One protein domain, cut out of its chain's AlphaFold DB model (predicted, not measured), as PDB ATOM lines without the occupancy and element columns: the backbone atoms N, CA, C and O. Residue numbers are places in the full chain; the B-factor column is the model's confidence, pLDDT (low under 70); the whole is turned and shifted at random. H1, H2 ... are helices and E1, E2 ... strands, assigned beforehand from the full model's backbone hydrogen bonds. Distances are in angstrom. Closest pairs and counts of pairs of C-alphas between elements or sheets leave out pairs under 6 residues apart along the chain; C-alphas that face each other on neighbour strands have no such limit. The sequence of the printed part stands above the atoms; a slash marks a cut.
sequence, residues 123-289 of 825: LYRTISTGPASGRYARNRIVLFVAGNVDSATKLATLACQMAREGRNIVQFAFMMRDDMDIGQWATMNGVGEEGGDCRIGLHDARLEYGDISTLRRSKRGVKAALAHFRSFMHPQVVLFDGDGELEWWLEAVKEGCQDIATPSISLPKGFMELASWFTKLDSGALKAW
ATOM      1  N   LEU A 123     156.368 154.196  71.961       91.00
ATOM      2  CA  LEU A 123     156.270 152.798  72.418       91.00
ATOM      3  C   LEU A 123     155.397 151.925  71.516       91.00
ATOM      4  O   LEU A 123     155.827 150.848  71.103       91.00
ATOM      5  N   TYR A 124     154.192 152.393  71.164       85.06
ATOM      6  CA  TYR A 124     153.230 151.581  70.406       85.06
ATOM      7  C   TYR A 124     153.801 151.075  69.070       85.06
ATOM      8  O   TYR A 124     153.518 149.953  68.653       85.06
ATOM      9  N   ARG A 125     154.664 151.869  68.421       84.38
ATOM     10  CA  ARG A 125     155.303 151.517  67.145       84.38
ATOM     11  C   ARG A 125     156.293 150.354  67.264       84.38
ATOM     12  O   ARG A 125     156.436 149.614  66.304       84.38
ATOM     13  N   THR A 126     156.967 150.208  68.406       83.88
ATOM     14  CA  THR A 126     157.973 149.151  68.626       83.88
ATOM     15  C   THR A 126     157.357 147.903  69.258       83.88
ATOM     16  O   THR A 126     157.692 146.786  68.875       83.88
ATOM     17  N   ILE A 127     156.412 148.076  70.188       84.19
ATOM     18  CA  ILE A 127     155.769 146.965  70.901       84.19
ATOM     19  C   ILE A 127     154.795 146.176  70.007       84.19
ATOM     20  O   ILE A 127     154.670 144.964  70.151       84.19
ATOM     21  N   SER A 128     154.142 146.834  69.038       77.50
ATOM     22  CA  SER A 128     153.243 146.175  68.071       77.50
ATOM     23  C   SER A 128     153.979 145.321  67.032       77.50
ATOM     24  O   SER A 128     153.380 144.415  66.456       77.50
ATOM     25  N   THR A 129     155.275 145.570  66.828       73.94
ATOM     26  CA  THR A 129     156.188 144.751  66.014       73.94
ATOM     27  C   THR A 129     157.011 143.768  66.854       73.94
ATOM     28  O   THR A 129     157.961 143.182  66.340       73.94
ATOM     29  N   GLY A 130     156.676 143.606  68.141       71.31
ATOM     30  CA  GLY A 130     157.350 142.683  69.050       71.31
ATOM     31  C   GLY A 130     157.221 141.206  68.638       71.31
ATOM     32  O   GLY A 130     156.414 140.857  67.768       71.31
ATOM     33  N   PRO A 131     158.015 140.315  69.256       75.81
ATOM     34  CA  PRO A 131     158.079 138.902  68.894       75.81
ATOM     35  C   PRO A 131     156.714 138.209  69.017       75.81
ATOM     36  O   PRO A 131     156.008 138.353  70.015       75.81
ATOM     37  N   ALA A 132     156.354 137.395  68.018       72.62
ATOM     38  CA  ALA A 132     155.052 136.720  67.954       72.62
ATOM     39  C   ALA A 132     154.782 135.785  69.151       72.62
ATOM     40  O   ALA A 132     153.625 135.586  69.530       72.62
ATOM     41  N   SER A 133     155.840 135.268  69.785       72.44
ATOM     42  CA  SER A 133     155.785 134.483  71.024       72.44
ATOM     43  C   SER A 133     155.204 135.258  72.216       72.44
ATOM     44  O   SER A 133     154.665 134.642  73.134       72.44
ATOM     45  N   GLY A 134     155.214 136.595  72.179       72.00
ATOM     46  CA  GLY A 134     154.611 137.463  73.194       72.00
ATOM     47  C   GLY A 134     153.087 137.360  73.308       72.00
ATOM     48  O   GLY A 134     152.504 137.861  74.267       72.00
ATOM     49  N   ARG A 135     152.435 136.656  72.371       75.50
ATOM     50  CA  ARG A 135     151.012 136.282  72.440       75.50
ATOM     51  C   ARG A 135     150.722 135.179  73.464       75.50
ATOM     52  O   ARG A 135     149.569 135.019  73.853       75.50
ATOM     53  N   TYR A 136     151.735 134.420  73.886       81.94
ATOM     54  CA  TYR A 136     151.592 133.307  74.823       81.94
ATOM     55  C   TYR A 136     152.070 133.695  76.224       81.94
ATOM     56  O   TYR A 136     153.094 134.357  76.386       81.94
ATOM     57  N   ALA A 137     151.352 133.237  77.255       81.06
ATOM     58  CA  ALA A 137     151.677 133.534  78.653       81.06
ATOM     59  C   ALA A 137     152.967 132.844  79.154       81.06
ATOM     60  O   ALA A 137     153.617 133.361  80.066       81.06
ATOM     61  N   ARG A 138     153.343 131.703  78.554       84.38
ATOM     62  CA  ARG A 138     154.655 131.044  78.688       84.38
ATOM     63  C   ARG A 138     155.411 131.279  77.382       84.38
ATOM     64  O   ARG A 138     154.940 130.878  76.324       84.38
ATOM     65  N   ASN A 139     156.541 131.970  77.459       89.25
ATOM     66  CA  ASN A 139     157.383 132.324  76.318       89.25
ATOM     67  C   ASN A 139     158.847 132.492  76.773       89.25
ATOM     68  O   ASN A 139     159.152 132.405  77.964       89.25
ATOM     69  N   ARG A 140     159.759 132.752  75.830       91.62
ATOM     70  CA  ARG A 140     161.195 132.954  76.103       91.62
ATOM     71  C   ARG A 140     161.595 134.429  76.293       91.62
ATOM     72  O   ARG A 140     162.765 134.757  76.144       91.62
ATOM     73  N   ILE A 141     160.651 135.335  76.570       93.50
ATOM     74  CA  ILE A 141     160.913 136.784  76.554       93.50
ATOM     75  C   ILE A 141     161.489 137.270  77.888       93.50
ATOM     76  O   ILE A 141     160.849 137.157  78.938       93.50
ATOM     77  N   VAL A 142     162.673 137.876  77.807       96.19
ATOM     78  CA  VAL A 142     163.375 138.567  78.898       96.19
ATOM     79  C   VAL A 142     163.405 140.058  78.569       96.19
ATOM     80  O   VAL A 142     163.818 140.428  77.470       96.19
ATOM     81  N   LEU A 143     162.953 140.910  79.494       96.81
ATOM     82  CA  LEU A 143     162.890 142.360  79.290       96.81
ATOM     83  C   LEU A 143     163.935 143.083  80.144       96.81
ATOM     84  O   LEU A 143     163.809 143.143  81.362       96.81
ATOM     85  N   PHE A 144     164.926 143.688  79.504       97.12
ATOM     86  CA  PHE A 144     165.825 144.653  80.133       97.12
ATOM     87  C   PHE A 144     165.159 146.033  80.159       97.12
ATOM     88  O   PHE A 144     164.560 146.446  79.164       97.12
ATOM     89  N   VAL A 145     165.263 146.754  81.275       97.19
ATOM     90  CA  VAL A 145     164.751 148.123  81.425       97.19
ATOM     91  C   VAL A 145     165.826 149.034  82.016       97.19
ATOM     92  O   VAL A 145     166.542 148.633  82.929       97.19
ATOM     93  N   ALA A 146     165.929 150.259  81.495       96.06
ATOM     94  CA  ALA A 146     166.882 151.272  81.957       96.06
ATOM     95  C   ALA A 146     166.208 152.643  82.132       96.06
ATOM     96  O   ALA A 146     165.415 153.073  81.287       96.06
ATOM     97  N   GLY A 147     166.520 153.314  83.235       93.62
ATOM     98  CA  GLY A 147     166.081 154.649  83.632       93.62
ATOM     99  C   GLY A 147     167.107 155.747  83.342       93.62
ATOM    100  O   GLY A 147     166.725 156.918  83.317       93.62
ATOM    101  N   ASN A 148     168.362 155.395  83.042       91.75
ATOM    102  CA  ASN A 148     169.389 156.321  82.559       91.75
ATOM    103  C   ASN A 148     170.331 155.703  81.500       91.75
ATOM    104  O   ASN A 148     170.289 154.504  81.217       91.75
ATOM    105  N   VAL A 149     171.171 156.546  80.886       91.19
ATOM    106  CA  VAL A 149     172.062 156.165  79.771       91.19
ATOM    107  C   VAL A 149     173.218 155.261  80.223       91.19
ATOM    108  O   VAL A 149     173.565 154.308  79.523       91.19
ATOM    109  N   ASP A 150     173.783 155.505  81.407       90.19
ATOM    110  CA  ASP A 150     174.918 154.737  81.936       90.19
ATOM    111  C   ASP A 150     174.514 153.294  82.254       90.19
ATOM    112  O   ASP A 150     175.176 152.340  81.852       90.19
ATOM    113  N   SER A 151     173.380 153.115  82.925       91.81
ATOM    114  CA  SER A 151     172.783 151.804  83.171       91.81
ATOM    115  C   SER A 151     172.385 151.137  81.857       91.81
ATOM    116  O   SER A 151     172.634 149.946  81.680       91.81
ATOM    117  N   ALA A 152     171.853 151.893  80.887       92.50
ATOM    118  CA  ALA A 152     171.530 151.340  79.578       92.50
ATOM    119  C   ALA A 152     172.766 150.753  78.873       92.50
ATOM    120  O   ALA A 152     172.717 149.607  78.433       92.50
ATOM    121  N   THR A 153     173.881 151.491  78.795       90.00
ATOM    122  CA  THR A 153     175.119 151.004  78.147       90.00
ATOM    123  C   THR A 153     175.722 149.795  78.870       90.00
ATOM    124  O   THR A 153     176.090 148.819  78.215       90.00
ATOM    125  N   LYS A 154     175.733 149.776  80.212       89.62
ATOM    126  CA  LYS A 154     176.134 148.583  80.983       89.62
ATOM    127  C   LYS A 154     175.262 147.370  80.638       89.62
ATOM    128  O   LYS A 154     175.784 146.315  80.279       89.62
ATOM    129  N   LEU A 155     173.936 147.519  80.716       92.50
ATOM    130  CA  LEU A 155     172.973 146.442  80.463       92.50
ATOM    131  C   LEU A 155     173.002 145.950  79.009       92.50
ATOM    132  O   LEU A 155     172.715 144.776  78.776       92.50
ATOM    133  N   ALA A 156     173.371 146.796  78.042       91.56
ATOM    134  CA  ALA A 156     173.494 146.411  76.636       91.56
ATOM    135  C   ALA A 156     174.471 145.243  76.443       91.56
ATOM    136  O   ALA A 156     174.160 144.302  75.718       91.56
ATOM    137  N   THR A 157     175.613 145.255  77.139       88.56
ATOM    138  CA  THR A 157     176.625 144.189  77.032       88.56
ATOM    139  C   THR A 157     176.068 142.823  77.454       88.56
ATOM    140  O   THR A 157     176.184 141.845  76.712       88.56
ATOM    141  N   LEU A 158     175.367 142.776  78.593       90.56
ATOM    142  CA  LEU A 158     174.700 141.587  79.124       90.56
ATOM    143  C   LEU A 158     173.525 141.141  78.242       90.56
ATOM    144  O   LEU A 158     173.374 139.951  77.975       90.56
ATOM    145  N   ALA A 159     172.717 142.085  77.756       93.06
ATOM    146  CA  ALA A 159     171.604 141.815  76.849       93.06
ATOM    147  C   ALA A 159     172.091 141.222  75.513       93.06
ATOM    148  O   ALA A 159     171.518 140.249  75.024       93.06
ATOM    149  N   CYS A 160     173.187 141.749  74.957       91.75
ATOM    150  CA  CYS A 160     173.834 141.210  73.764       91.75
ATOM    151  C   CYS A 160     174.423 139.814  73.998       91.75
ATOM    152  O   CYS A 160     174.251 138.939  73.151       91.75
ATOM    153  N   GLN A 161     175.083 139.572  75.135       89.44
ATOM    154  CA  GLN A 161     175.593 138.240  75.469       89.44
ATOM    155  C   GLN A 161     174.443 137.230  75.634       89.44
ATOM    156  O   GLN A 161     174.482 136.167  75.026       89.44
ATOM    157  N   MET A 162     173.365 137.586  76.338       91.06
ATOM    158  CA  MET A 162     172.169 136.741  76.467       91.06
ATOM    159  C   MET A 162     171.475 136.460  75.123       91.06
ATOM    160  O   MET A 162     170.963 135.361  74.919       91.06
ATOM    161  N   ALA A 163     171.477 137.419  74.193       90.75
ATOM    162  CA  ALA A 163     170.951 137.208  72.845       90.75
ATOM    163  C   ALA A 163     171.821 136.243  72.017       90.75
ATOM    164  O   ALA A 163     171.282 135.465  71.231       90.75
ATOM    165  N   ARG A 164     173.149 136.256  72.214       89.38
ATOM    166  CA  ARG A 164     174.094 135.330  71.557       89.38
ATOM    167  C   ARG A 164     173.925 133.881  72.008       89.38
ATOM    168  O   ARG A 164     174.023 132.990  71.174       89.38
ATOM    169  N   GLU A 165     173.616 133.651  73.285       87.94
ATOM    170  CA  GLU A 165     173.329 132.307  73.821       87.94
ATOM    171  C   GLU A 165     172.067 131.671  73.201       87.94
ATOM    172  O   GLU A 165     171.848 130.468  73.326       87.94
ATOM    173  N   GLY A 166     171.190 132.458  72.560       87.88
ATOM    174  CA  GLY A 166     170.017 131.968  71.819       87.88
ATOM    175  C   GLY A 166     168.896 131.340  72.665       87.88
ATOM    176  O   GLY A 166     167.814 131.071  72.145       87.88
ATOM    177  N   ARG A 167     169.112 131.141  73.972       87.81
ATOM    178  CA  ARG A 167     168.131 130.565  74.911       87.81
ATOM    179  C   ARG A 167     166.955 131.510  75.206       87.81
ATOM    180  O   ARG A 167     165.860 131.039  75.509       87.81
ATOM    181  N   ASN A 168     167.152 132.827  75.075       92.38
ATOM    182  CA  ASN A 168     166.162 133.859  75.400       92.38
ATOM    183  C   ASN A 168     165.882 134.814  74.233       92.38
ATOM    184  O   ASN A 168     166.776 135.206  73.488       92.38
ATOM    185  N   ILE A 169     164.634 135.275  74.141       92.56
ATOM    186  CA  ILE A 169     164.210 136.363  73.259       92.56
ATOM    187  C   ILE A 169     164.371 137.671  74.036       92.56
ATOM    188  O   ILE A 169     163.503 138.072  74.814       92.56
ATOM    189  N   VAL A 170     165.512 138.326  73.847       94.56
ATOM    190  CA  VAL A 170     165.882 139.529  74.598       94.56
ATOM    191  C   VAL A 170     165.193 140.767  74.023       94.56
ATOM    192  O   VAL A 170     165.320 141.074  72.836       94.56
ATOM    193  N   GLN A 171     164.462 141.490  74.867       94.69
ATOM    194  CA  GLN A 171     163.890 142.807  74.581       94.69
ATOM    195  C   GLN A 171     164.489 143.836  75.549       94.69
ATOM    196  O   GLN A 171     164.831 143.503  76.681       94.69
ATOM    197  N   PHE A 172     164.606 145.087  75.118       95.94
ATOM    198  CA  PHE A 172     165.247 146.174  75.852       95.94
ATOM    199  C   PHE A 172     164.383 147.432  75.763       95.94
ATOM    200  O   PHE A 172     164.010 147.850  74.665       95.94
ATOM    201  N   ALA A 173     164.057 148.047  76.898       95.88
ATOM    202  CA  ALA A 173     163.198 149.220  76.956       95.88
ATOM    203  C   ALA A 173     163.839 150.405  77.685       95.88
ATOM    204  O   ALA A 173     164.291 150.303  78.825       95.88
ATOM    205  N   PHE A 174     163.789 151.565  77.034       94.88
ATOM    206  CA  PHE A 174     164.236 152.830  77.604       94.88
ATOM    207  C   PHE A 174     163.077 153.502  78.333       94.88
ATOM    208  O   PHE A 174     162.077 153.875  77.720       94.88
ATOM    209  N   MET A 175     163.221 153.653  79.645       93.94
ATOM    210  CA  MET A 175     162.225 154.192  80.576       93.94
ATOM    211  C   MET A 175     162.791 155.391  81.354       93.94
ATOM    212  O   MET A 175     162.437 155.631  82.510       93.94
ATOM    213  N   MET A 176     163.694 156.118  80.697       87.38
ATOM    214  CA  MET A 176     164.392 157.301  81.194       87.38
ATOM    215  C   MET A 176     163.569 158.587  81.057       87.38
ATOM    216  O   MET A 176     162.552 158.635  80.359       87.38
ATOM    217  N   ARG A 177     164.022 159.639  81.740       86.94
ATOM    218  CA  ARG A 177     163.445 160.987  81.637       86.94
ATOM    219  C   ARG A 177     164.086 161.807  80.521       86.94
ATOM    220  O   ARG A 177     163.379 162.547  79.844       86.94
ATOM    221  N   ASP A 178     165.384 161.619  80.318       81.50
ATOM    222  CA  ASP A 178     166.199 162.409  79.401       81.50
ATOM    223  C   ASP A 178     165.972 162.026  77.927       81.50
ATOM    224  O   ASP A 178     165.529 160.911  77.597       81.50
ATOM    225  N   ASP A 179     166.277 162.950  77.007       77.75
ATOM    226  CA  ASP A 179     166.258 162.639  75.576       77.75
ATOM    227  C   ASP A 179     167.611 162.072  75.116       77.75
ATOM    228  O   ASP A 179     168.657 162.694  75.270       77.75
ATOM    229  N   MET A 180     167.573 160.877  74.533       85.06
ATOM    230  CA  MET A 180     168.686 160.181  73.897       85.06
ATOM    231  C   MET A 180     168.207 159.633  72.549       85.06
ATOM    232  O   MET A 180     167.094 159.095  72.436       85.06
ATOM    233  N   ASP A 181     169.066 159.717  71.535       88.75
ATOM    234  CA  ASP A 181     168.851 159.018  70.273       88.75
ATOM    235  C   ASP A 181     169.170 157.522  70.443       88.75
ATOM    236  O   ASP A 181     170.321 157.109  70.587       88.75
ATOM    237  N   ILE A 182     168.117 156.703  70.418       88.56
ATOM    238  CA  ILE A 182     168.208 155.243  70.519       88.56
ATOM    239  C   ILE A 182     168.936 154.646  69.304       88.56
ATOM    240  O   ILE A 182     169.581 153.613  69.445       88.56
ATOM    241  N   GLY A 183     168.869 155.282  68.129       87.25
ATOM    242  CA  GLY A 183     169.600 154.845  66.940       87.25
ATOM    243  C   GLY A 183     171.105 155.024  67.114       87.25
ATOM    244  O   GLY A 183     171.859 154.070  66.939       87.25
ATOM    245  N   GLN A 184     171.533 156.212  67.551       88.38
ATOM    246  CA  GLN A 184     172.939 156.486  67.861       88.38
ATOM    247  C   GLN A 184     173.459 155.584  68.992       88.38
ATOM    248  O   GLN A 184     174.529 154.994  68.858       88.38
ATOM    249  N   TRP A 185     172.685 155.422  70.071       91.62
ATOM    250  CA  TRP A 185     173.020 154.507  71.166       91.62
ATOM    251  C   TRP A 185     173.154 153.057  70.684       91.62
ATOM    252  O   TRP A 185     174.096 152.372  71.078       91.62
ATOM    253  N   ALA A 186     172.260 152.589  69.807       89.94
ATOM    254  CA  ALA A 186     172.308 151.225  69.286       89.94
ATOM    255  C   ALA A 186     173.592 150.992  68.481       89.94
ATOM    256  O   ALA A 186     174.305 150.026  68.746       89.94
ATOM    257  N   THR A 187     173.945 151.924  67.588       87.69
ATOM    258  CA  THR A 187     175.208 151.882  66.835       87.69
ATOM    259  C   THR A 187     176.428 151.906  67.761       87.69
ATOM    260  O   THR A 187     177.337 151.104  67.592       87.69
ATOM    261  N   MET A 188     176.440 152.757  68.794       87.75
ATOM    262  CA  MET A 188     177.546 152.824  69.764       87.75
ATOM    263  C   MET A 188     177.744 151.535  70.580       87.75
ATOM    264  O   MET A 188     178.846 151.298  71.066       87.75
ATOM    265  N   ASN A 189     176.705 150.707  70.726       86.94
ATOM    266  CA  ASN A 189     176.746 149.444  71.469       86.94
ATOM    267  C   ASN A 189     176.731 148.198  70.550       86.94
ATOM    268  O   ASN A 189     176.555 147.085  71.044       86.94
ATOM    269  N   GLY A 190     176.894 148.355  69.228       82.88
ATOM    270  CA  GLY A 190     176.898 147.239  68.264       82.88
ATOM    271  C   GLY A 190     175.553 146.506  68.130       82.88
ATOM    272  O   GLY A 190     175.505 145.327  67.773       82.88
ATOM    273  N   VAL A 191     174.445 147.177  68.454       85.44
ATOM    274  CA  VAL A 191     173.090 146.616  68.433       85.44
ATOM    275  C   VAL A 191     172.460 146.804  67.055       85.44
ATOM    276  O   VAL A 191     172.256 147.930  66.603       85.44
ATOM    277  N   GLY A 192     172.063 145.700  66.417       71.56
ATOM    278  CA  GLY A 192     171.302 145.740  65.163       71.56
ATOM    279  C   GLY A 192     172.115 146.077  63.906       71.56
ATOM    280  O   GLY A 192     171.521 146.401  62.881       71.56
ATOM    281  N   GLU A 193     173.444 145.985  63.945       70.00
ATOM    282  CA  GLU A 193     174.266 146.071  62.733       70.00
ATOM    283  C   GLU A 193     173.951 144.907  61.769       70.00
ATOM    284  O   GLU A 193     173.728 143.769  62.194       70.00
ATOM    285  N   GLU A 194     173.927 145.164  60.455       58.41
ATOM    286  CA  GLU A 194     173.709 144.112  59.452       58.41
ATOM    287  C   GLU A 194     174.908 143.145  59.439       58.41
ATOM    288  O   GLU A 194     175.981 143.470  58.942       58.41
ATOM    289  N   GLY A 195     174.713 141.949  60.006       58.66
ATOM    290  CA  GLY A 195     175.777 140.961  60.228       58.66
ATOM    291  C   GLY A 195     176.329 140.931  61.660       58.66
ATOM    292  O   GLY A 195     177.147 140.068  61.958       58.66
ATOM    293  N   GLY A 196     175.860 141.812  62.549       66.44
ATOM    294  CA  GLY A 196     176.225 141.812  63.964       66.44
ATOM    295  C   GLY A 196     175.549 140.695  64.771       66.44
ATOM    296  O   GLY A 196     174.398 140.318  64.531       66.44
ATOM    297  N   ASP A 197     176.260 140.194  65.781       71.25
ATOM    298  CA  ASP A 197     175.784 139.107  66.648       71.25
ATOM    299  C   ASP A 197     174.722 139.542  67.677       71.25
ATOM    300  O   ASP A 197     174.042 138.697  68.257       71.25
ATOM    301  N   CYS A 198     174.586 140.845  67.959       87.75
ATOM    302  CA  CYS A 198     173.656 141.339  68.977       87.75
ATOM    303  C   CYS A 198     172.259 141.617  68.404       87.75
ATOM    304  O   CYS A 198     171.989 142.678  67.831       87.75
ATOM    305  N   ARG A 199     171.345 140.660  68.603       85.31
ATOM    306  CA  ARG A 199     169.941 140.725  68.163       85.31
ATOM    307  C   ARG A 199     168.992 140.947  69.346       85.31
ATOM    308  O   ARG A 199     168.353 140.008  69.815       85.31
ATOM    309  N   ILE A 200     168.887 142.191  69.814       91.38
ATOM    310  CA  ILE A 200     167.933 142.596  70.864       91.38
ATOM    311  C   ILE A 200     166.809 143.469  70.283       91.38
ATOM    312  O   ILE A 200     167.046 144.302  69.409       91.38
ATOM    313  N   GLY A 201     165.572 143.280  70.750       90.44
ATOM    314  CA  GLY A 201     164.439 144.133  70.364       90.44
ATOM    315  C   GLY A 201     164.425 145.435  71.166       90.44
ATOM    316  O   GLY A 201     164.453 145.378  72.389       90.44
ATOM    317  N   LEU A 202     164.390 146.600  70.509       92.94
ATOM    318  CA  LEU A 202     164.460 147.911  71.175       92.94
ATOM    319  C   LEU A 202     163.088 148.595  71.291       92.94
ATOM    320  O   LEU A 202     162.356 148.710  70.304       92.94
ATOM    321  N   HIS A 203     162.782 149.131  72.475       93.62
ATOM    322  CA  HIS A 203     161.529 149.825  72.781       93.62
ATOM    323  C   HIS A 203     161.752 151.201  73.416       93.62
ATOM    324  O   HIS A 203     162.357 151.323  74.480       93.62
ATOM    325  N   ASP A 204     161.182 152.248  72.816       93.38
ATOM    326  CA  ASP A 204     161.148 153.585  73.419       93.38
ATOM    327  C   ASP A 204     159.895 153.734  74.297       93.38
ATOM    328  O   ASP A 204     158.806 154.034  73.798       93.38
ATOM    329  N   ALA A 205     160.043 153.484  75.598       94.25
ATOM    330  CA  ALA A 205     158.986 153.583  76.605       94.25
ATOM    331  C   ALA A 205     159.018 154.913  77.383       94.25
ATOM    332  O   ALA A 205     158.405 155.030  78.447       94.25
ATOM    333  N   ARG A 206     159.700 155.936  76.853       92.12
ATOM    334  CA  ARG A 206     159.744 157.266  77.463       92.12
ATOM    335  C   ARG A 206     158.403 157.985  77.389       92.12
ATOM    336  O   ARG A 206     157.614 157.817  76.454       92.12
ATOM    337  N   LEU A 207     158.168 158.824  78.390       91.44
ATOM    338  CA  LEU A 207     156.975 159.654  78.491       91.44
ATOM    339  C   LEU A 207     157.042 160.862  77.554       91.44
ATOM    340  O   LEU A 207     158.082 161.500  77.411       91.44
ATOM    341  N   GLU A 208     155.890 161.255  77.009       89.88
ATOM    342  CA  GLU A 208     155.704 162.600  76.446       89.88
ATOM    343  C   GLU A 208     156.037 163.649  77.533       89.88
ATOM    344  O   GLU A 208     155.430 163.595  78.607       89.88
ATOM    345  N   TYR A 209     156.989 164.558  77.282       87.56
ATOM    346  CA  TYR A 209     157.543 165.538  78.246       87.56
ATOM    347  C   TYR A 209     158.175 164.909  79.513       87.56
ATOM    348  O   TYR A 209     157.925 165.365  80.632       87.56
ATOM    349  N   GLY A 210     158.901 163.791  79.379       86.81
ATOM    350  CA  GLY A 210     159.542 163.078  80.503       86.81
ATOM    351  C   GLY A 210     160.627 163.877  81.243       86.81
ATOM    352  O   GLY A 210     160.789 163.718  82.459       86.81
ATOM    353  N   ASP A 211     161.282 164.781  80.521       85.62
ATOM    354  CA  ASP A 211     162.254 165.770  80.981       85.62
ATOM    355  C   ASP A 211     161.637 166.696  82.038       85.62
ATOM    356  O   ASP A 211     162.005 166.632  83.208       85.62
ATOM    357  N   ILE A 212     160.589 167.444  81.687       87.19
ATOM    358  CA  ILE A 212     159.924 168.420  82.572       87.19
ATOM    359  C   ILE A 212     158.845 167.807  83.486       87.19
ATOM    360  O   ILE A 212     158.046 168.518  84.102       87.19
ATOM    361  N   SER A 213     158.758 166.475  83.564       88.75
ATOM    362  CA  SER A 213     157.719 165.777  84.334       88.75
ATOM    363  C   SER A 213     157.924 165.817  85.843       88.75
ATOM    364  O   SER A 213     159.012 165.549  86.345       88.75
ATOM    365  N   THR A 214     156.828 165.996  86.584       91.19
ATOM    366  CA  THR A 214     156.812 165.741  88.031       91.19
ATOM    367  C   THR A 214     157.224 164.298  88.336       91.19
ATOM    368  O   THR A 214     156.823 163.353  87.646       91.19
ATOM    369  N   LEU A 215     157.932 164.094  89.449       90.19
ATOM    370  CA  LEU A 215     158.323 162.765  89.935       90.19
ATOM    371  C   LEU A 215     157.127 161.796  90.039       90.19
ATOM    372  O   LEU A 215     157.208 160.626  89.660       90.19
ATOM    373  N   ARG A 216     155.977 162.308  90.494       91.31
ATOM    374  CA  ARG A 216     154.707 161.577  90.622       91.31
ATOM    375  C   ARG A 216     154.147 161.108  89.275       91.31
ATOM    376  O   ARG A 216     153.505 160.058  89.204       91.31
ATOM    377  N   ARG A 217     154.341 161.878  88.200       93.00
ATOM    378  CA  ARG A 217     154.003 161.454  86.835       93.00
ATOM    379  C   ARG A 217     154.987 160.398  86.342       93.00
ATOM    380  O   ARG A 217     154.534 159.368  85.851       93.00
ATOM    381  N   SER A 218     156.287 160.606  86.548       92.81
ATOM    382  CA  SER A 218     157.343 159.675  86.131       92.81
ATOM    383  C   SER A 218     157.186 158.287  86.764       92.81
ATOM    384  O   SER A 218     157.127 157.302  86.030       92.81
ATOM    385  N   LYS A 219     156.969 158.194  88.088       94.44
ATOM    386  CA  LYS A 219     156.674 156.921  88.785       94.44
ATOM    387  C   LYS A 219     155.472 156.181  88.177       94.44
ATOM    388  O   LYS A 219     155.559 154.996  87.866       94.44
ATOM    389  N   ARG A 220     154.347 156.873  87.954       94.75
ATOM    390  CA  ARG A 220     153.149 156.265  87.332       94.75
ATOM    391  C   ARG A 220     153.388 155.861  85.874       94.75
ATOM    392  O   ARG A 220     152.824 154.871  85.421       94.75
ATOM    393  N   GLY A 221     154.217 156.609  85.149       95.06
ATOM    394  CA  GLY A 221     154.635 156.282  83.789       95.06
ATOM    395  C   GLY A 221     155.442 154.990  83.714       95.06
ATOM    396  O   GLY A 221     155.112 154.126  82.910       95.06
ATOM    397  N   VAL A 222     156.423 154.812  84.603       96.56
ATOM    398  CA  VAL A 222     157.195 153.564  84.731       96.56
ATOM    399  C   VAL A 222     156.261 152.356  84.892       96.56
ATOM    400  O   VAL A 222     156.328 151.411  84.104       96.56
ATOM    401  N   LYS A 223     155.302 152.431  85.825       96.62
ATOM    402  CA  LYS A 223     154.289 151.380  86.027       96.62
ATOM    403  C   LYS A 223     153.414 151.135  84.791       96.62
ATOM    404  O   LYS A 223     153.182 149.990  84.409       96.62
ATOM    405  N   ALA A 224     152.945 152.196  84.134       95.62
ATOM    406  CA  ALA A 224     152.101 152.085  82.943       95.62
ATOM    407  C   ALA A 224     152.841 151.473  81.735       95.62
ATOM    408  O   ALA A 224     152.247 150.699  80.984       95.62
ATOM    409  N   ALA A 225     154.135 151.759  81.565       95.81
ATOM    410  CA  ALA A 225     154.966 151.122  80.544       95.81
ATOM    411  C   ALA A 225     155.107 149.611  80.794       95.81
ATOM    412  O   ALA A 225     154.886 148.817  79.879       95.81
ATOM    413  N   LEU A 226     155.377 149.200  82.040       96.75
ATOM    414  CA  LEU A 226     155.424 147.786  82.433       96.75
ATOM    415  C   LEU A 226     154.079 147.076  82.188       96.75
ATOM    416  O   LEU A 226     154.062 145.973  81.642       96.75
ATOM    417  N   ALA A 227     152.948 147.728  82.474       95.25
ATOM    418  CA  ALA A 227     151.615 147.207  82.149       95.25
ATOM    419  C   ALA A 227     151.385 147.020  80.635       95.25
ATOM    420  O   ALA A 227     150.796 146.016  80.215       95.25
ATOM    421  N   HIS A 228     151.886 147.930  79.791       93.81
ATOM    422  CA  HIS A 228     151.878 147.731  78.340       93.81
ATOM    423  C   HIS A 228     152.759 146.542  77.925       93.81
ATOM    424  O   HIS A 228     152.288 145.684  77.178       93.81
ATOM    425  N   PHE A 229     153.983 146.421  78.446       94.12
ATOM    426  CA  PHE A 229     154.848 145.268  78.160       94.12
ATOM    427  C   PHE A 229     154.219 143.939  78.585       94.12
ATOM    428  O   PHE A 229     154.238 142.981  77.806       94.12
ATOM    429  N   ARG A 230     153.567 143.895  79.754       93.19
ATOM    430  CA  ARG A 230     152.786 142.734  80.199       93.19
ATOM    431  C   ARG A 230     151.696 142.361  79.199       93.19
ATOM    432  O   ARG A 230     151.597 141.193  78.854       93.19
ATOM    433  N   SER A 231     150.928 143.342  78.726       90.06
ATOM    434  CA  SER A 231     149.753 143.120  77.866       90.06
ATOM    435  C   SER A 231     150.094 142.686  76.436       90.06
ATOM    436  O   SER A 231     149.329 141.941  75.830       90.06
ATOM    437  N   PHE A 232     151.208 143.170  75.875       88.81
ATOM    438  CA  PHE A 232     151.581 142.903  74.478       88.81
ATOM    439  C   PHE A 232     152.623 141.791  74.312       88.81
ATOM    440  O   PHE A 232     152.615 141.120  73.283       88.81
ATOM    441  N   MET A 233     153.526 141.608  75.284       89.25
ATOM    442  CA  MET A 233     154.666 140.688  75.152       89.25
ATOM    443  C   MET A 233     154.768 139.640  76.262       89.25
ATOM    444  O   MET A 233     155.523 138.687  76.105       89.25
ATOM    445  N   HIS A 234     154.043 139.791  77.376       91.94
ATOM    446  CA  HIS A 234     154.089 138.866  78.515       91.94
ATOM    447  C   HIS A 234     155.530 138.447  78.914       91.94
ATOM    448  O   HIS A 234     155.808 137.245  78.943       91.94
ATOM    449  N   PRO A 235     156.458 139.390  79.196       94.00
ATOM    450  CA  PRO A 235     157.817 139.047  79.616       94.00
ATOM    451  C   PRO A 235     157.786 138.153  80.860       94.00
ATOM    452  O   PRO A 235     156.915 138.301  81.720       94.00
ATOM    453  N   GLN A 236     158.724 137.210  80.945       94.31
ATOM    454  CA  GLN A 236     158.803 136.273  82.071       94.31
ATOM    455  C   GLN A 236     159.570 136.847  83.255       94.31
ATOM    456  O   GLN A 236     159.305 136.455  84.387       94.31
ATOM    457  N   VAL A 237     160.500 137.765  82.987       95.94
ATOM    458  CA  VAL A 237     161.325 138.453  83.979       95.94
ATOM    459  C   VAL A 237     161.691 139.848  83.465       95.94
ATOM    460  O   VAL A 237     161.836 140.051  82.253       95.94
ATOM    461  N   VAL A 238     161.839 140.797  84.389       97.31
ATOM    462  CA  VAL A 238     162.335 142.156  84.129       97.31
ATOM    463  C   VAL A 238     163.709 142.338  84.779       97.31
ATOM    464  O   VAL A 238     163.865 142.043  85.962       97.31
ATOM    465  N   LEU A 239     164.701 142.815  84.027       96.19
ATOM    466  CA  LEU A 239     166.089 142.998  84.471       96.19
ATOM    467  C   LEU A 239     166.470 144.482  84.445       96.19
ATOM    468  O   LEU A 239     166.187 145.162  83.459       96.19
ATOM    469  N   PHE A 240     167.129 144.979  85.492       95.12
ATOM    470  CA  PHE A 240     167.603 146.368  85.579       95.12
ATOM    471  C   PHE A 240     168.893 146.486  86.403       95.12
ATOM    472  O   PHE A 240     169.190 145.612  87.219       95.12
ATOM    473  N   ASP A 241     169.653 147.567  86.200       93.62
ATOM    474  CA  ASP A 241     170.817 147.911  87.027       93.62
ATOM    475  C   ASP A 241     170.316 148.364  88.407       93.62
ATOM    476  O   ASP A 241     169.561 149.327  88.520       93.62
ATOM    477  N   GLY A 242     170.675 147.623  89.454       90.19
ATOM    478  CA  GLY A 242     170.238 147.883  90.824       90.19
ATOM    479  C   GLY A 242     171.009 148.989  91.539       90.19
ATOM    480  O   GLY A 242     170.572 149.429  92.598       90.19
ATOM    481  N   ASP A 243     172.146 149.408  90.982       86.81
ATOM    482  CA  ASP A 243     173.133 150.270  91.636       86.81
ATOM    483  C   ASP A 243     173.451 151.545  90.839       86.81
ATOM    484  O   ASP A 243     173.928 152.526  91.410       86.81
ATOM    485  N   GLY A 244     173.237 151.526  89.522       86.50
ATOM    486  CA  GLY A 244     173.404 152.672  88.627       86.50
ATOM    487  C   GLY A 244     172.163 153.549  88.460       86.50
ATOM    488  O   GLY A 244     172.270 154.620  87.869       86.50
ATOM    489  N   GLU A 245     171.001 153.114  88.948       92.88
ATOM    490  CA  GLU A 245     169.711 153.788  88.754       92.88
ATOM    491  C   GLU A 245     169.288 154.652  89.950       92.88
ATOM    492  O   GLU A 245     169.763 154.501  91.074       92.88
ATOM    493  N   LEU A 246     168.352 155.576  89.712       92.06
ATOM    494  CA  LEU A 246     167.818 156.451  90.759       92.06
ATOM    495  C   LEU A 246     166.818 155.699  91.654       92.06
ATOM    496  O   LEU A 246     165.914 155.033  91.150       92.06
ATOM    497  N   GLU A 247     166.899 155.887  92.977       92.94
ATOM    498  CA  GLU A 247     166.069 155.166  93.965       92.94
ATOM    499  C   GLU A 247     164.563 155.234  93.662       92.94
ATOM    500  O   GLU A 247     163.868 154.221  93.664       92.94
ATOM    501  N   TRP A 248     164.055 156.415  93.293       92.19
ATOM    502  CA  TRP A 248     162.638 156.600  92.957       92.19
ATOM    503  C   TRP A 248     162.177 155.758  91.757       92.19
ATOM    504  O   TRP A 248     160.988 155.440  91.646       92.19
ATOM    505  N   TRP A 249     163.095 155.459  90.835       95.38
ATOM    506  CA  TRP A 249     162.848 154.674  89.632       95.38
ATOM    507  C   TRP A 249     162.960 153.185  89.955       95.38
ATOM    508  O   TRP A 249     162.074 152.424  89.572       95.38
ATOM    509  N   LEU A 250     163.961 152.790  90.752       95.19
ATOM    510  CA  LEU A 250     164.099 151.435  91.294       95.19
ATOM    511  C   LEU A 250     162.841 151.011  92.063       95.19
ATOM    512  O   LEU A 250     162.308 149.928  91.828       95.19
ATOM    513  N   GLU A 251     162.332 151.878  92.938       95.06
ATOM    514  CA  GLU A 251     161.059 151.716  93.646       95.06
ATOM    515  C   GLU A 251     159.891 151.546  92.658       95.06
ATOM    516  O   GLU A 251     159.164 150.555  92.718       95.06
ATOM    517  N   ALA A 252     159.750 152.451  91.682       95.94
ATOM    518  CA  ALA A 252     158.658 152.409  90.710       95.94
ATOM    519  C   ALA A 252     158.686 151.173  89.791       95.94
ATOM    520  O   ALA A 252     157.621 150.677  89.417       95.94
ATOM    521  N   VAL A 253     159.872 150.661  89.437       97.31
ATOM    522  CA  VAL A 253     160.031 149.413  88.675       97.31
ATOM    523  C   VAL A 253     159.708 148.206  89.548       97.31
ATOM    524  O   VAL A 253     158.937 147.356  89.108       97.31
ATOM    525  N   LYS A 254     160.226 148.136  90.784       95.75
ATOM    526  CA  LYS A 254     159.942 147.038  91.728       95.75
ATOM    527  C   LYS A 254     158.439 146.934  92.010       95.75
ATOM    528  O   LYS A 254     157.863 145.863  91.828       95.75
ATOM    529  N   GLU A 255     157.792 148.042  92.370       96.50
ATOM    530  CA  GLU A 255     156.339 148.087  92.564       96.50
ATOM    531  C   GLU A 255     155.579 147.791  91.263       96.50
ATOM    532  O   GLU A 255     154.641 147.003  91.259       96.50
ATOM    533  N   GLY A 256     155.986 148.387  90.137       96.88
ATOM    534  CA  GLY A 256     155.324 148.177  88.849       96.88
ATOM    535  C   GLY A 256     155.373 146.725  88.377       96.88
ATOM    536  O   GLY A 256     154.407 146.252  87.787       96.88
ATOM    537  N   CYS A 257     156.459 146.005  88.674       96.69
ATOM    538  CA  CYS A 257     156.607 144.573  88.414       96.69
ATOM    539  C   CYS A 257     155.712 143.720  89.334       96.69
ATOM    540  O   CYS A 257     155.099 142.756  88.865       96.69
ATOM    541  N   GLN A 258     155.571 144.107  90.608       95.56
ATOM    542  CA  GLN A 258     154.621 143.491  91.545       95.56
ATOM    543  C   GLN A 258     153.168 143.685  91.082       95.56
ATOM    544  O   GLN A 258     152.425 142.707  91.013       95.56
ATOM    545  N   ASP A 259     152.795 144.904  90.673       95.81
ATOM    546  CA  ASP A 259     151.455 145.256  90.175       95.81
ATOM    547  C   ASP A 259     151.031 144.394  88.960       95.81
ATOM    548  O   ASP A 259     149.851 144.082  88.795       95.81
ATOM    549  N   ILE A 260     151.985 143.967  88.118       94.56
ATOM    550  CA  ILE A 260     151.746 143.104  86.939       94.56
ATOM    551  C   ILE A 260     152.054 141.611  87.171       94.56
ATOM    552  O   ILE A 260     152.038 140.830  86.209       94.56
ATOM    553  N   ALA A 261     152.367 141.219  88.411       93.50
ATOM    554  CA  ALA A 261     152.789 139.870  88.808       93.50
ATOM    555  C   ALA A 261     153.904 139.276  87.917       93.50
ATOM    556  O   ALA A 261     153.843 138.117  87.500       93.50
ATOM    557  N   THR A 262     154.914 140.085  87.585       94.06
ATOM    558  CA  THR A 262     156.099 139.663  86.817       94.06
ATOM    559  C   THR A 262     157.333 139.789  87.712       94.06
ATOM    560  O   THR A 262     157.532 140.855  88.292       94.06
ATOM    561  N   PRO A 263     158.163 138.742  87.876       94.69
ATOM    562  CA  PRO A 263     159.343 138.832  88.724       94.69
ATOM    563  C   PRO A 263     160.373 139.787  88.122       94.69
ATOM    564  O   PRO A 263     160.517 139.903  86.902       94.69
ATOM    565  N   SER A 264     161.114 140.455  88.999       94.75
ATOM    566  CA  SER A 264     162.126 141.429  88.610       94.75
ATOM    567  C   SER A 264     163.448 141.168  89.322       94.75
ATOM    568  O   SER A 264     163.458 140.924  90.532       94.75
ATOM    569  N   ILE A 265     164.559 141.236  88.592       94.12
ATOM    570  CA  ILE A 265     165.909 141.033  89.120       94.12
ATOM    571  C   ILE A 265     166.662 142.362  89.055       94.12
ATOM    572  O   ILE A 265     166.834 142.952  87.989       94.12
ATOM    573  N   SER A 266     167.103 142.799  90.230       92.50
ATOM    574  CA  SER A 266     167.991 143.938  90.431       92.50
ATOM    575  C   SER A 266     169.422 143.425  90.305       92.50
ATOM    576  O   SER A 266     169.849 142.639  91.149       92.50
ATOM    577  N   LEU A 267     170.141 143.808  89.252       90.94
ATOM    578  CA  LEU A 267     171.519 143.363  89.036       90.94
ATOM    579  C   LEU A 267     172.476 144.169  89.934       90.94
ATOM    580  O   LEU A 267     172.368 145.396  89.953       90.94
ATOM    581  N   PRO A 268     173.390 143.527  90.684       86.25
ATOM    582  CA  PRO A 268     174.298 144.221  91.597       86.25
ATOM    583  C   PRO A 268     175.472 144.895  90.868       86.25
ATOM    584  O   PRO A 268     175.815 144.549  89.733       86.25
ATOM    585  N   LYS A 269     176.181 145.792  91.562       80.94
ATOM    586  CA  LYS A 269     177.562 146.185  91.230       80.94
ATOM    587  C   LYS A 269     178.397 144.953  90.885       80.94
ATOM    588  O   LYS A 269     178.392 143.965  91.609       80.94
ATOM    589  N   GLY A 270     179.130 145.029  89.775       74.06
ATOM    590  CA  GLY A 270     179.966 143.920  89.313       74.06
ATOM    591  C   GLY A 270     179.217 142.801  88.582       74.06
ATOM    592  O   GLY A 270     179.846 141.796  88.269       74.06
ATOM    593  N   PHE A 271     177.932 142.959  88.216       78.06
ATOM    594  CA  PHE A 271     177.162 141.919  87.502       78.06
ATOM    595  C   PHE A 271     177.813 141.380  86.210       78.06
ATOM    596  O   PHE A 271     177.393 140.339  85.711       78.06
ATOM    597  N   MET A 272     178.834 142.039  85.656       74.38
ATOM    598  CA  MET A 272     179.651 141.491  84.566       74.38
ATOM    599  C   MET A 272     180.297 140.143  84.929       74.38
ATOM    600  O   MET A 272     180.464 139.296  84.056       74.38
ATOM    601  N   GLU A 273     180.592 139.897  86.208       67.69
ATOM    602  CA  GLU A 273     181.053 138.590  86.695       67.69
ATOM    603  C   GLU A 273     179.927 137.540  86.668       67.69
ATOM    604  O   GLU A 273     180.181 136.367  86.387       67.69
ATOM    605  N   LEU A 274     178.667 137.957  86.856       67.50
ATOM    606  CA  LEU A 274     177.480 137.104  86.704       67.50
ATOM    607  C   LEU A 274     177.136 136.826  85.245       67.50
ATOM    608  O   LEU A 274     176.709 135.717  84.938       67.50
ATOM    609  N   ALA A 275     177.340 137.800  84.349       67.94
ATOM    610  CA  ALA A 275     177.048 137.684  82.916       67.94
ATOM    611  C   ALA A 275     177.609 136.387  82.318       67.94
ATOM    612  O   ALA A 275     176.974 135.746  81.493       67.94
ATOM    613  N   SER A 276     178.772 135.981  82.817       75.25
ATOM    614  CA  SER A 276     179.506 134.757  82.520       75.25
ATOM    615  C   SER A 276     178.647 133.463  82.500       75.25
ATOM    616  O   SER A 276     178.811 132.647  81.593       75.25
ATOM    617  N   TRP A 277     177.683 133.303  83.418       83.19
ATOM    618  CA  TRP A 277     176.765 132.146  83.495       83.19
ATOM    619  C   TRP A 277     175.281 132.530  83.457       83.19
ATOM    620  O   TRP A 277     174.453 131.784  82.935       83.19
ATOM    621  N   PHE A 278     174.933 133.715  83.960       87.38
ATOM    622  CA  PHE A 278     173.565 134.227  84.020       87.38
ATOM    623  C   PHE A 278     172.917 134.320  82.631       87.38
ATOM    624  O   PHE A 278     171.718 134.095  82.488       87.38
ATOM    625  N   THR A 279     173.703 134.601  81.584       88.88
ATOM    626  CA  THR A 279     173.212 134.663  80.196       88.88
ATOM    627  C   THR A 279     172.803 133.306  79.637       88.88
ATOM    628  O   THR A 279     171.992 133.259  78.714       88.88
ATOM    629  N   LYS A 280     173.341 132.216  80.200       87.81
ATOM    630  CA  LYS A 280     173.061 130.830  79.804       87.81
ATOM    631  C   LYS A 280     171.807 130.262  80.476       87.81
ATOM    632  O   LYS A 280     171.348 129.189  80.094       87.81
ATOM    633  N   LEU A 281     171.226 130.956  81.454       90.38
ATOM    634  CA  LEU A 281     169.914 130.602  81.995       90.38
ATOM    635  C   LEU A 281     168.813 130.899  80.972       90.38
ATOM    636  O   LEU A 281     168.883 131.887  80.244       90.38
ATOM    637  N   ASP A 282     167.764 130.084  80.943       90.88
ATOM    638  CA  ASP A 282     166.557 130.374  80.171       90.88
ATOM    639  C   ASP A 282     165.569 131.257  80.961       90.88
ATOM    640  O   ASP A 282     165.717 131.509  82.161       90.88
ATOM    641  N   SER A 283     164.509 131.712  80.295       92.19
ATOM    642  CA  SER A 283     163.495 132.573  80.904       92.19
ATOM    643  C   SER A 283     162.700 131.883  82.021       92.19
ATOM    644  O   SER A 283     162.171 132.582  82.886       92.19
ATOM    645  N   GLY A 284     162.620 130.546  82.031       90.31
ATOM    646  CA  GLY A 284     162.002 129.762  83.101       90.31
ATOM    647  C   GLY A 284     162.834 129.797  84.376       90.31
ATOM    648  O   GLY A 284     162.323 130.176  85.433       90.31
ATOM    649  N   ALA A 285     164.133 129.519  84.254       91.56
ATOM    650  CA  ALA A 285     165.086 129.673  85.340       91.56
ATOM    651  C   ALA A 285     165.080 131.107  85.894       91.56
ATOM    652  O   ALA A 285     164.817 131.319  87.078       91.56
ATOM    653  N   LEU A 286     165.281 132.114  85.037       93.19
ATOM    654  CA  LEU A 286     165.331 133.520  85.462       93.19
ATOM    655  C   LEU A 286     164.041 133.982  86.162       93.19
ATOM    656  O   LEU A 286     164.093 134.779  87.097       93.19
ATOM    657  N   LYS A 287     162.878 133.447  85.776       92.88
ATOM    658  CA  LYS A 287     161.599 133.713  86.449       92.88
ATOM    659  C   LYS A 287     161.575 133.217  87.902       92.88
ATOM    660  O   LYS A 287     160.967 133.871  88.744       92.88
ATOM    661  N   ALA A 288     162.236 132.098  88.202       91.56
ATOM    662  CA  ALA A 288     162.291 131.499  89.540       91.56
ATOM    663  C   ALA A 288     163.370 132.104  90.465       91.56
ATOM    664  O   ALA A 288     163.386 131.798  91.656       91.56
ATOM    665  N   TRP A 289     164.242 132.981  89.953       90.94
ATOM    666  CA  TRP A 289     165.414 133.541  90.648       90.94
ATOM    667  C   TRP A 289     165.169 134.016  92.089       90.94
ATOM    668  O   TRP A 289     165.950 133.714  92.989       90.94
TER     669      TRP A 289
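AT A GLANCE: This is residues 123 to 289 of the 825 residues of an uncharacterized protein of Ascobolus immersus RN42 (UniProt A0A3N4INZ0). A twisted sheet of five parallel strands is the middle layer of a three-layered body, with H5 and H6 packed over one face and H3 and H8 over the other. H1 and H4 lie toward the E3 edge, and H7 stands off the sheet. The 167 printed residues, with eight named helices and five named strands, run H1 H2 E1 H3 E2 H4 E3 H5 E4 H6 E5 H7 H8; the sheet's order is E3 E2 E1 E4 E5. The class is mixed, helices and strands; the whole is compact and rounded, with a radius of gyration of the C-alphas of 14.6 A and spans of 40 by 33 by 33 A.

HOW THE PARTS SIT: Start at H1, residues 123 to 127, and H2, residues 132 to 135; both touch H5, residues 215 to 233, H1 only just, with 3 pairs of C-alphas within 8 A, and H2 most closely at the C-alphas of Gly 134 and Met 233, 3.8 A apart. Next, E1, residues 141 to 146, neighbours E2, residues 169 to 174, with N 144 and O 171 within hydrogen-bond range at 2.8 A, and E4, residues 237 to 241, with N 239 and O 143 at 2.8 A. The edge strands are E3, residues 201 to 204, beside E2, with N 172 and O 201 at 2.7 A, and E5, residues 264 to 267, beside E4, with N 265 and O 238 at 2.8 A. H3, residues 149 to 164, runs along the strands at a height over the sheet of 8.0 A. H4, residues 182 to 188, only grazes the sheet. On the face opposite to H3, residues 219 to 227 of H5 touch H6, residues 247 to 259, at a steep tilt of 39 degrees, the same way; the C-alphas of Lys 223 and Gly 256 are closest, 4.4 A. H7, residues 272 to 278, only just touches H3, with 3 pairs within 8 A. H8, residues 283 to 288, runs across the strands on the same face as H3. Every O i to N i+4 pair is within hydrogen-bond range in H1, H4, H6 and H8, against 10 of 12 in H3, 14 of 15 in H5 and 1 of 3 in H7, which has 2 of 4 O i to N i+3 pairs; H2 is too short for an i+4 pair.

IN THESE COORDINATES: Find C-alpha 123 at (156.270, 152.798, 72.418), where H1 begins, and C-alpha 288 at (162.291, 131.499, 89.540), where H8 ends. H5 spans 26.8 A, H3 22.5 A with a kink of 26 degrees near residue 157, H6 18.1 A, E2 17.0 A and E1 16.6 A.

THE WHOLE: The C-alphas of Gly 195 and Arg 216 are the two farthest apart, 42.3 A. The printed part has no cut; its long link is H4 to E3, residues 189 to 200. Residues 194 to 196 and 273 to 275 have pLDDT under 70.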